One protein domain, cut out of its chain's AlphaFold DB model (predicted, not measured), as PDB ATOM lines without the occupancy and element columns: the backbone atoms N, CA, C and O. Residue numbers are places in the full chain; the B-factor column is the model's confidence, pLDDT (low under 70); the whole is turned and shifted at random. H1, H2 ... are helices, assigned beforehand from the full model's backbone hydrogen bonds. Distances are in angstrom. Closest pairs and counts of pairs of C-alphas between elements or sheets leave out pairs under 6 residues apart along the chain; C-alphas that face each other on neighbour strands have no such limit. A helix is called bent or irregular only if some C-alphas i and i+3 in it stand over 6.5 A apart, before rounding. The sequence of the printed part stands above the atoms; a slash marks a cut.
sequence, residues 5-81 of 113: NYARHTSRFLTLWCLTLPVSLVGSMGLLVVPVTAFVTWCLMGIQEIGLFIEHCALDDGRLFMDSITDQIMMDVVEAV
ATOM      1  N   ASN A   5     203.129 159.271 193.050       81.06
ATOM      2  CA  ASN A   5     203.649 160.481 193.672       81.06
ATOM      3  C   ASN A   5     202.545 161.460 194.111       81.06
ATOM      4  O   ASN A   5     202.706 162.092 195.151       81.06
ATOM      5  N   TYR A   6     201.426 161.554 193.383       82.94
ATOM      6  CA  TYR A   6     200.284 162.397 193.750       82.94
ATOM      7  C   TYR A   6     199.622 161.886 195.028       82.94
ATOM      8  O   TYR A   6     199.493 162.644 195.985       82.94
ATOM      9  N   ALA A   7     199.323 160.586 195.102       83.12
ATOM     10  CA  ALA A   7     198.779 159.965 196.310       83.12
ATOM     11  C   ALA A   7     199.690 160.177 197.535       83.12
ATOM     12  O   ALA A   7     199.231 160.558 198.615       83.12
ATOM     13  N   ARG A   8     201.012 160.021 197.358       86.38
ATOM     14  CA  ARG A   8     201.995 160.294 198.421       86.38
ATOM     15  C   ARG A   8     202.037 161.764 198.831       86.38
ATOM     16  O   ARG A   8     202.195 162.050 200.017       86.38
ATOM     17  N   HIS A   9     201.927 162.688 197.882       91.06
ATOM     18  CA  HIS A   9     201.923 164.118 198.172       91.06
ATOM     19  C   HIS A   9     200.665 164.527 198.945       91.06
ATOM     20  O   HIS A   9     200.774 165.201 199.968       91.06
ATOM     21  N   THR A  10     199.492 164.056 198.522       90.50
ATOM     22  CA  THR A  10     198.223 164.307 199.217       90.50
ATOM     23  C   THR A  10     198.248 163.754 200.636       90.50
ATOM     24  O   THR A  10     197.896 164.476 201.562       90.50
ATOM     25  N   SER A  11     198.754 162.532 200.842       91.00
ATOM     26  CA  SER A  11     198.908 161.953 202.185       91.00
ATOM     27  C   SER A  11     199.808 162.807 203.089       91.00
ATOM     28  O   SER A  11     199.438 163.100 204.222       91.00
ATOM     29  N   ARG A  12     200.957 163.279 202.585       93.88
ATOM     30  CA  ARG A  12     201.862 164.173 203.337       93.88
ATOM     31  C   ARG A  12     201.223 165.521 203.662       93.88
ATOM     32  O   ARG A  12     201.457 166.071 204.730       93.88
ATOM     33  N   PHE A  13     200.436 166.068 202.743       93.44
ATOM     34  CA  PHE A  13     199.718 167.314 202.976       93.44
ATOM     35  C   PHE A  13     198.599 167.140 204.012       93.44
ATOM     36  O   PHE A  13     198.486 167.945 204.934       93.44
ATOM     37  N   LEU A  14     197.820 166.060 203.913       92.62
ATOM     38  CA  LEU A  14     196.759 165.725 204.864       92.62
ATOM     39  C   LEU A  14     197.301 165.511 206.274       92.62
ATOM     40  O   LEU A  14     196.716 166.011 207.227       92.62
ATOM     41  N   THR A  15     198.434 164.822 206.426       92.88
ATOM     42  CA  THR A  15     199.040 164.624 207.750       92.88
ATOM     43  C   THR A  15     199.507 165.938 208.359       92.88
ATOM     44  O   THR A  15     199.273 166.170 209.543       92.88
ATOM     45  N   LEU A  16     200.095 166.837 207.563       94.25
ATOM     46  CA  LEU A  16     200.438 168.186 208.022       94.25
ATOM     47  C   LEU A  16     199.192 168.978 208.429       94.25
ATOM     48  O   LEU A  16     199.203 169.627 209.470       94.25
ATOM     49  N   TRP A  17     198.110 168.891 207.659       93.88
ATOM     50  CA  TRP A  17     196.845 169.550 207.984       93.88
ATOM     51  C   TRP A  17     196.208 168.994 209.270       93.88
ATOM     52  O   TRP A  17     195.773 169.750 210.137       93.88
ATOM     53  N   CYS A  18     196.226 167.676 209.462       92.00
ATOM     54  CA  CYS A  18     195.754 167.047 210.697       92.00
ATOM     55  C   CYS A  18     196.628 167.415 211.908       92.00
ATOM     56  O   CYS A  18     196.108 167.526 213.014       92.00
ATOM     57  N   LEU A  19     197.933 167.646 211.715       89.94
ATOM     58  CA  LEU A  19     198.847 168.107 212.770       89.94
ATOM     59  C   LEU A  19     198.666 169.589 213.124       89.94
ATOM     60  O   LEU A  19     198.905 169.967 214.270       89.94
ATOM     61  N   THR A  20     198.231 170.434 212.187       91.69
ATOM     62  CA  THR A  20     197.935 171.847 212.478       91.69
ATOM     63  C   THR A  20     196.561 172.040 213.127       91.69
ATOM     64  O   THR A  20     196.373 172.993 213.886       91.69
ATOM     65  N   LEU A  21     195.625 171.109 212.915       91.12
ATOM     66  CA  LEU A  21     194.291 171.098 213.529       91.12
ATOM     67  C   LEU A  21     194.304 171.222 215.072       91.12
ATOM     68  O   LEU A  21     193.650 172.134 215.587       91.12
ATOM     69  N   PRO A  22     195.050 170.401 215.846       87.00
ATOM     70  CA  PRO A  22     195.092 170.526 217.304       87.00
ATOM     71  C   PRO A  22     195.652 171.877 217.761       87.00
ATOM     72  O   PRO A  22     195.142 172.442 218.724       87.00
ATOM     73  N   VAL A  23     196.643 172.434 217.054       89.38
ATOM     74  CA  VAL A  23     197.232 173.746 217.380       89.38
ATOM     75  C   VAL A  23     196.207 174.871 217.213       89.38
ATOM     76  O   VAL A  23     196.177 175.798 218.018       89.38
ATOM     77  N   SER A  24     195.323 174.773 216.218       88.81
ATOM     78  CA  SER A  24     194.241 175.743 216.011       88.81
ATOM     79  C   SER A  24     193.109 175.610 217.036       88.81
ATOM     80  O   SER A  24     192.461 176.604 217.359       88.81
ATOM     81  N   LEU A  25     192.825 174.395 217.512       86.94
ATOM     82  CA  LEU A  25     191.613 174.094 218.285       86.94
ATOM     83  C   LEU A  25     191.859 174.005 219.804       86.94
ATOM     84  O   LEU A  25     190.914 174.049 220.594       86.94
ATOM     85  N   VAL A  26     193.122 173.939 220.236       87.38
ATOM     86  CA  VAL A  26     193.506 173.878 221.659       87.38
ATOM     87  C   VAL A  26     192.967 175.062 222.471       87.38
ATOM     88  O   VAL A  26     192.619 174.893 223.638       87.38
ATOM     89  N   GLY A  27     192.831 176.241 221.851       84.00
ATOM     90  CA  GLY A  27     192.342 177.453 222.514       84.00
ATOM     91  C   GLY A  27     190.852 177.438 222.877       84.00
ATOM     92  O   GLY A  27     190.451 178.189 223.759       84.00
ATOM     93  N   SER A  28     190.032 176.598 222.234       81.94
ATOM     94  CA  SER A  28     188.574 176.573 222.443       81.94
ATOM     95  C   SER A  28     188.074 175.343 223.204       81.94
ATOM     96  O   SER A  28     187.108 175.452 223.954       81.94
ATOM     97  N   MET A  29     188.710 174.180 223.023       77.12
ATOM     98  CA  MET A  29     188.184 172.883 223.486       77.12
ATOM     99  C   MET A  29     188.994 172.241 224.628       77.12
ATOM    100  O   MET A  29     188.564 171.234 225.198       77.12
ATOM    101  N   GLY A  30     190.162 172.788 224.982       83.94
ATOM    102  CA  GLY A  30     191.017 172.226 226.034       83.94
ATOM    103  C   GLY A  30     191.348 170.745 225.789       83.94
ATOM    104  O   GLY A  30     191.792 170.374 224.706       83.94
ATOM    105  N   LEU A  31     191.109 169.876 226.780       86.00
ATOM    106  CA  LEU A  31     191.429 168.439 226.702       86.00
ATOM    107  C   LEU A  31     190.541 167.635 225.735       86.00
ATOM    108  O   LEU A  31     190.965 166.577 225.267       86.00
ATOM    109  N   LEU A  32     189.347 168.130 225.376       89.25
ATOM    110  CA  LEU A  32     188.481 167.476 224.379       89.25
ATOM    111  C   LEU A  32     189.065 167.530 222.962       89.25
ATOM    112  O   LEU A  32     188.619 166.798 222.082       89.25
ATOM    113  N   VAL A  33     190.100 168.344 222.739       92.19
ATOM    114  CA  VAL A  33     190.772 168.451 221.443       92.19
ATOM    115  C   VAL A  33     191.376 167.114 220.997       92.19
ATOM    116  O   VAL A  33     191.382 166.816 219.807       92.19
ATOM    117  N   VAL A  34     191.825 166.270 221.934       89.88
ATOM    118  CA  VAL A  34     192.503 164.998 221.637       89.88
ATOM    119  C   VAL A  34     191.564 163.980 220.973       89.88
ATOM    120  O   VAL A  34     191.863 163.561 219.856       89.88
ATOM    121  N   PRO A  35     190.415 163.595 221.566       92.44
ATOM    122  CA  PRO A  35     189.502 162.652 220.916       92.44
ATOM    123  C   PRO A  35     188.888 163.215 219.626       92.44
ATOM    124  O   PRO A  35     188.695 162.468 218.669       92.44
ATOM    125  N   VAL A  36     188.630 164.526 219.562       92.25
ATOM    126  CA  VAL A  36     188.061 165.170 218.365       92.25
ATOM    127  C   VAL A  36     189.053 165.155 217.201       92.25
ATOM    128  O   VAL A  36     188.703 164.749 216.096       92.25
ATOM    129  N   THR A  37     190.303 165.554 217.440       93.75
ATOM    130  CA  THR A  37     191.353 165.541 216.406       93.75
ATOM    131  C   THR A  37     191.692 164.120 215.966       93.75
ATOM    132  O   THR A  37     191.873 163.894 214.771       93.75
ATOM    133  N   ALA A  38     191.705 163.151 216.889       93.44
ATOM    134  CA  ALA A  38     191.875 161.737 216.561       93.44
ATOM    135  C   ALA A  38     190.746 161.223 215.652       93.44
ATOM    136  O   ALA A  38     191.027 160.593 214.636       93.44
ATOM    137  N   PHE A  39     189.487 161.548 215.966       95.19
ATOM    138  CA  PHE A  39     188.334 161.161 215.150       95.19
ATOM    139  C   PHE A  39     188.384 161.776 213.745       95.19
ATOM    140  O   PHE A  39     188.230 161.071 212.752       95.19
ATOM    141  N   VAL A  40     188.673 163.076 213.639       94.69
ATOM    142  CA  VAL A  40     188.788 163.766 212.342       94.69
ATOM    143  C   VAL A  40     189.946 163.209 211.515       94.69
ATOM    144  O   VAL A  40     189.779 162.950 210.323       94.69
ATOM    145  N   THR A  41     191.100 162.971 212.146       95.19
ATOM    146  CA  THR A  41     192.266 162.369 211.482       95.19
ATOM    147  C   THR A  41     191.933 160.972 210.967       95.19
ATOM    148  O   THR A  41     192.249 160.660 209.822       95.19
ATOM    149  N   TRP A  42     191.253 160.155 211.778       94.88
ATOM    150  CA  TRP A  42     190.779 158.832 211.380       94.88
ATOM    151  C   TRP A  42     189.843 158.900 210.170       94.88
ATOM    152  O   TRP A  42     190.061 158.195 209.188       94.88
ATOM    153  N   CYS A  43     188.843 159.787 210.190       96.06
ATOM    154  CA  CYS A  43     187.909 159.950 209.075       96.06
ATOM    155  C   CYS A  43     188.605 160.394 207.781       96.06
ATOM    156  O   CYS A  43     188.368 159.807 206.728       96.06
ATOM    157  N   LEU A  44     189.471 161.411 207.839       93.75
ATOM    158  CA  LEU A  44     190.150 161.946 206.654       93.75
ATOM    159  C   LEU A  44     191.147 160.958 206.052       93.75
ATOM    160  O   LEU A  44     191.180 160.787 204.834       93.75
ATOM    161  N   MET A  45     191.933 160.289 206.896       94.19
ATOM    162  CA  MET A  45     192.852 159.248 206.439       94.19
ATOM    163  C   MET A  45     192.093 158.037 205.890       94.19
ATOM    164  O   MET A  45     192.489 157.503 204.857       94.19
ATOM    165  N   GLY A  46     190.968 157.660 206.505       94.38
ATOM    166  CA  GLY A  46     190.108 156.587 206.008       94.38
ATOM    167  C   GLY A  46     189.529 156.886 204.624       94.38
ATOM    168  O   GLY A  46     189.586 156.041 203.737       94.38
ATOM    169  N   ILE A  47     189.036 158.107 204.385       94.56
ATOM    170  CA  ILE A  47     188.528 158.504 203.060       94.56
ATOM    171  C   ILE A  47     189.652 158.508 202.013       94.56
ATOM    172  O   ILE A  47     189.445 158.052 200.890       94.56
ATOM    173  N   GLN A  48     190.849 158.982 202.374       93.56
ATOM    174  CA  GLN A  48     192.021 158.954 201.492       93.56
ATOM    175  C   GLN A  48     192.386 157.521 201.071       93.56
ATOM    176  O   GLN A  48     192.720 157.289 199.908       93.56
ATOM    177  N   GLU A  49     192.321 156.572 202.003       92.31
ATOM    178  CA  GLU A  49     192.603 155.157 201.750       92.31
ATOM    179  C   GLU A  49     191.520 154.500 200.888       92.31
ATOM    180  O   GLU A  49     191.847 153.796 199.936       92.31
ATOM    181  N   ILE A  50     190.241 154.806 201.131       92.62
ATOM    182  CA  ILE A  50     189.127 154.335 200.294       92.62
ATOM    183  C   ILE A  50     189.264 154.856 198.858       92.62
ATOM    184  O   ILE A  50     189.072 154.101 197.909       92.62
ATOM    185  N   GLY A  51     189.631 156.129 198.679       89.62
ATOM    186  CA  GLY A  51     189.865 156.702 197.351       89.62
ATOM    187  C   GLY A  51     191.006 156.000 196.610       89.62
ATOM    188  O   GLY A  51     190.873 155.679 195.431       89.62
ATOM    189  N   LEU A  52     192.094 155.692 197.323       88.44
ATOM    190  CA  LEU A  52     193.211 154.926 196.777       88.44
ATOM    191  C   LEU A  52     192.788 153.494 196.416       88.44
ATOM    192  O   LEU A  52     193.176 152.985 195.368       88.44
ATOM    193  N   PHE A  53     191.994 152.848 197.268       88.00
ATOM    194  CA  PHE A  53     191.487 151.499 197.039       88.00
ATOM    195  C   PHE A  53     190.618 151.428 195.781       88.00
ATOM    196  O   PHE A  53     190.828 150.557 194.945       88.00
ATOM    197  N   ILE A  54     189.701 152.383 195.599       87.00
ATOM    198  CA  ILE A  54     188.857 152.459 194.396       87.00
ATOM    199  C   ILE A  54     189.715 152.644 193.139       87.00
ATOM    200  O   ILE A  54     189.447 152.005 192.122       87.00
ATOM    201  N   GLU A  55     190.760 153.476 193.204       85.25
ATOM    202  CA  GLU A  55     191.687 153.658 192.083       85.25
ATOM    203  C   GLU A  55     192.409 152.348 191.721       85.25
ATOM    204  O   GLU A  55     192.477 151.995 190.544       85.25
ATOM    205  N   HIS A  56     192.882 151.590 192.717       82.12
ATOM    206  CA  HIS A  56     193.512 150.286 192.481       82.12
ATOM    207  C   HIS A  56     192.510 149.260 191.931       82.12
ATOM    208  O   HIS A  56     192.828 148.561 190.975       82.12
ATOM    209  N   CYS A  57     191.278 149.200 192.448       77.44
ATOM    210  CA  CYS A  57     190.247 148.300 191.915       77.44
ATOM    211  C   CYS A  57     189.891 148.600 190.452       77.44
ATOM    212  O   CYS A  57     189.602 147.681 189.685       77.44
ATOM    213  N   ALA A  58     189.903 149.875 190.065       73.44
ATOM    214  CA  ALA A  58     189.629 150.286 188.696       73.44
ATOM    215  C   ALA A  58     190.782 149.961 187.729       73.44
ATOM    216  O   ALA A  58     190.525 149.696 186.557       73.44
ATOM    217  N   LEU A  59     192.035 150.005 188.200       72.19
ATOM    218  CA  LEU A  59     193.228 149.886 187.354       72.19
ATOM    219  C   LEU A  59     193.876 148.493 187.361       72.19
ATOM    220  O   LEU A  59     194.225 148.003 186.291       72.19
ATOM    221  N   ASP A  60     194.062 147.878 188.531       69.50
ATOM    222  CA  ASP A  60     194.863 146.652 188.689       69.50
ATOM    223  C   ASP A  60     194.017 145.379 188.613       69.50
ATOM    224  O   ASP A  60     194.465 144.354 188.104       69.50
ATOM    225  N   ASP A  61     192.784 145.439 189.110       63.94
ATOM    226  CA  ASP A  61     191.894 144.280 189.161       63.94
ATOM    227  C   ASP A  61     191.041 144.133 187.886       63.94
ATOM    228  O   ASP A  61     190.447 143.080 187.673       63.94
ATOM    229  N   GLY A  62     190.898 145.182 187.060       58.84
ATOM    230  CA  GLY A  62     189.961 145.196 185.917       58.84
ATOM    231  C   GLY A  62     188.481 145.037 186.314       58.84
ATOM    232  O   GLY A  62     187.586 145.066 185.472       58.84
ATOM    233  N   ARG A  63     188.196 144.926 187.620       54.06
ATOM    234  CA  ARG A  63     186.891 144.600 188.215       54.06
ATOM    235  C   ARG A  63     185.903 145.755 188.228       54.06
ATOM    236  O   ARG A  63     184.843 145.619 188.838       54.06
ATOM    237  N   LEU A  64     186.185 146.866 187.550       63.03
ATOM    238  CA  LEU A  64     185.158 147.862 187.251       63.03
ATOM    239  C   LEU A  64     184.207 147.309 186.171       63.03
ATOM    240  O   LEU A  64     184.103 147.862 185.088       63.03
ATOM    241  N   PHE A  65     183.592 146.163 186.470       65.00
ATOM    242  CA  PHE A  65     182.570 145.400 185.757       65.00
ATOM    243  C   PHE A  65     182.715 145.252 184.236       65.00
ATOM    244  O   PHE A  65     181.782 144.758 183.619       65.00
ATOM    245  N   MET A  66     183.839 145.620 183.612       70.56
ATOM    246  CA  MET A  66     183.914 145.677 182.152       70.56
ATOM    247  C   MET A  66     183.802 144.280 181.539       70.56
ATOM    248  O   MET A  66     183.063 144.114 180.575       70.56
ATOM    249  N   ASP A  67     184.420 143.273 182.157       76.38
ATOM    250  CA  ASP A  67     184.287 141.876 181.729       76.38
ATOM    251  C   ASP A  67     182.835 141.397 181.866       76.38
ATOM    252  O   ASP A  67     182.250 140.895 180.915       76.38
ATOM    253  N   SER A  68     182.192 141.677 183.006       81.38
ATOM    254  CA  SER A  68     180.780 141.336 183.231       81.38
ATOM    255  C   SER A  68     179.833 142.055 182.269       81.38
ATOM    256  O   SER A  68     178.811 141.488 181.898       81.38
ATOM    257  N   ILE A  69     180.114 143.311 181.920       83.38
ATOM    258  CA  ILE A  69     179.311 144.092 180.975       83.38
ATOM    259  C   ILE A  69     179.544 143.571 179.555       83.38
ATOM    260  O   ILE A  69     178.599 143.469 178.786       83.38
ATOM    261  N   THR A  70     180.774 143.184 179.216       86.06
ATOM    262  CA  THR A  70     181.108 142.582 177.918       86.06
ATOM    263  C   THR A  70     180.404 141.237 177.747       86.06
ATOM    264  O   THR A  70     179.792 141.007 176.706       86.06
ATOM    265  N   ASP A  71     180.409 140.394 178.781       88.56
ATOM    266  CA  ASP A  71     179.697 139.113 178.791       88.56
ATOM    267  C   ASP A  71     178.176 139.306 178.680       88.56
ATOM    268  O   ASP A  71     177.513 138.576 177.943       88.56
ATOM    269  N   GLN A  72     177.621 140.316 179.362       90.62
ATOM    270  CA  GLN A  72     176.199 140.666 179.255       90.62
ATOM    271  C   GLN A  72     175.838 141.139 177.846       90.62
ATOM    272  O   GLN A  72     174.908 140.607 177.255       90.62
ATOM    273  N   ILE A  73     176.614 142.057 177.262       89.50
ATOM    274  CA  ILE A  73     176.392 142.533 175.888       89.50
ATOM    275  C   ILE A  73     176.496 141.375 174.889       89.50
ATOM    276  O   ILE A  73     175.708 141.294 173.951       89.50
ATOM    277  N   MET A  74     177.458 140.469 175.071       90.88
ATOM    278  CA  MET A  74     177.595 139.294 174.212       90.88
ATOM    279  C   MET A  74     176.370 138.380 174.308       90.88
ATOM    280  O   MET A  74     175.898 137.892 173.281       90.88
ATOM    281  N   MET A  75     175.845 138.160 175.514       88.00
ATOM    282  CA  MET A  75     174.633 137.371 175.720       88.00
ATOM    283  C   MET A  75     173.413 138.038 175.075       88.00
ATOM    284  O   MET A  75     172.675 137.359 174.366       88.00
ATOM    285  N   ASP A  76     173.274 139.358 175.216       89.56
ATOM    286  CA  ASP A  76     172.198 140.137 174.595       89.56
ATOM    287  C   ASP A  76     172.251 140.066 173.057       89.56
ATOM    288  O   ASP A  76     171.220 139.912 172.407       89.56
ATOM    289  N   VAL A  77     173.444 140.138 172.449       88.69
ATOM    290  CA  VAL A  77     173.607 140.007 170.986       88.69
ATOM    291  C   VAL A  77     173.243 138.601 170.510       88.69
ATOM    292  O   VAL A  77     172.596 138.457 169.477       88.69
ATOM    293  N   VAL A  78     173.648 137.565 171.248       87.50
ATOM    294  CA  VAL A  78     173.319 136.171 170.913       87.50
ATOM    295  C   VAL A  78     171.819 135.910 171.042       87.50
ATOM    296  O   VAL A  78     171.267 135.181 170.226       87.50
ATOM    297  N   GLU A  79     171.163 136.504 172.038       87.00
ATOM    298  CA  GLU A  79     169.714 136.406 172.221       87.00
ATOM    299  C   GLU A  79     168.938 137.176 171.144       87.00
ATOM    300  O   GLU A  79     167.904 136.703 170.678       87.00
ATOM    301  N   ALA A  80     169.434 138.343 170.724       83.69
ATOM    302  CA  ALA A  80     168.776 139.187 169.726       83.69
ATOM    303  C   ALA A  80     168.939 138.695 168.275       83.69
ATOM    304  O   ALA A  80     168.176 139.121 167.409       83.69
ATOM    305  N   VAL A  81     169.922 137.837 167.986       83.25
ATOM    306  CA  VAL A  81     170.110 137.240 166.653       83.25
ATOM    307  C   VAL A  81     169.172 136.042 166.493       83.25
ATOM    308  O   VAL A  81     169.421 134.958 167.018       83.25
TER     309      VAL A  81
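What this domain is: This is residues 5 to 81 of the 113 residues of the protein "Hypothetical protein" of Calcidiscus leptoporus (UniProt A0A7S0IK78). One long helix, H1, folds sharply back on itself, with its two arms H1a and H1b side by side, and a second, shorter helix, H2, stands beyond the far end of H1b. Residues 67 to 81 stick out free of this folded pair, adding to the length of a rod that spans 72 by 26 by 13 A. The printed part has 77 residues with two named helices, H1 then H2, and no named strand; the class is all helix. The whole is extended, with a radius of gyration of the C-alphas of 21.6 A.

How they stand to each other: H1, residues 5 to 59, was assigned as one helix by its hydrogen bonds but is bent: C-alphas 28 and 31 are 9.6 A apart. Its arms are H1a, residues 5 to 28, and H1b, residues 31 to 59. They touch, and their closest C-alphas, those of Cys 18 and Thr 41, are 5.9 A apart. They run opposite ways at a shallow tilt of 16 degrees. H2, residues 66 to 80, is apart from both arms. Every O i to N i+4 pair is within hydrogen-bond range in H2, against 16 of 20 in H1a and 24 of 25 in H1b.

Where its parts are: H1b is 43.5 A long and ends at C-alpha 59 (193.228, 149.886, 187.354). H1a, 36.2 A, begins at C-alpha 5 (203.649, 160.481, 193.672) and is itself irregular, with C-alphas 24 and 27 at 7.0 A. H2 is 20.6 A long and ends at C-alpha 80 (168.776, 139.187, 169.726).

The domain as a whole: The two C-alphas farthest apart, those of Gly 27 and Val 81, are 72.3 A apart. The printed part has no cut. The link from H1 to H2, six residues, is short. The mean pLDDT of the printed part is 86.3, and residues 60 to 65 are under 70.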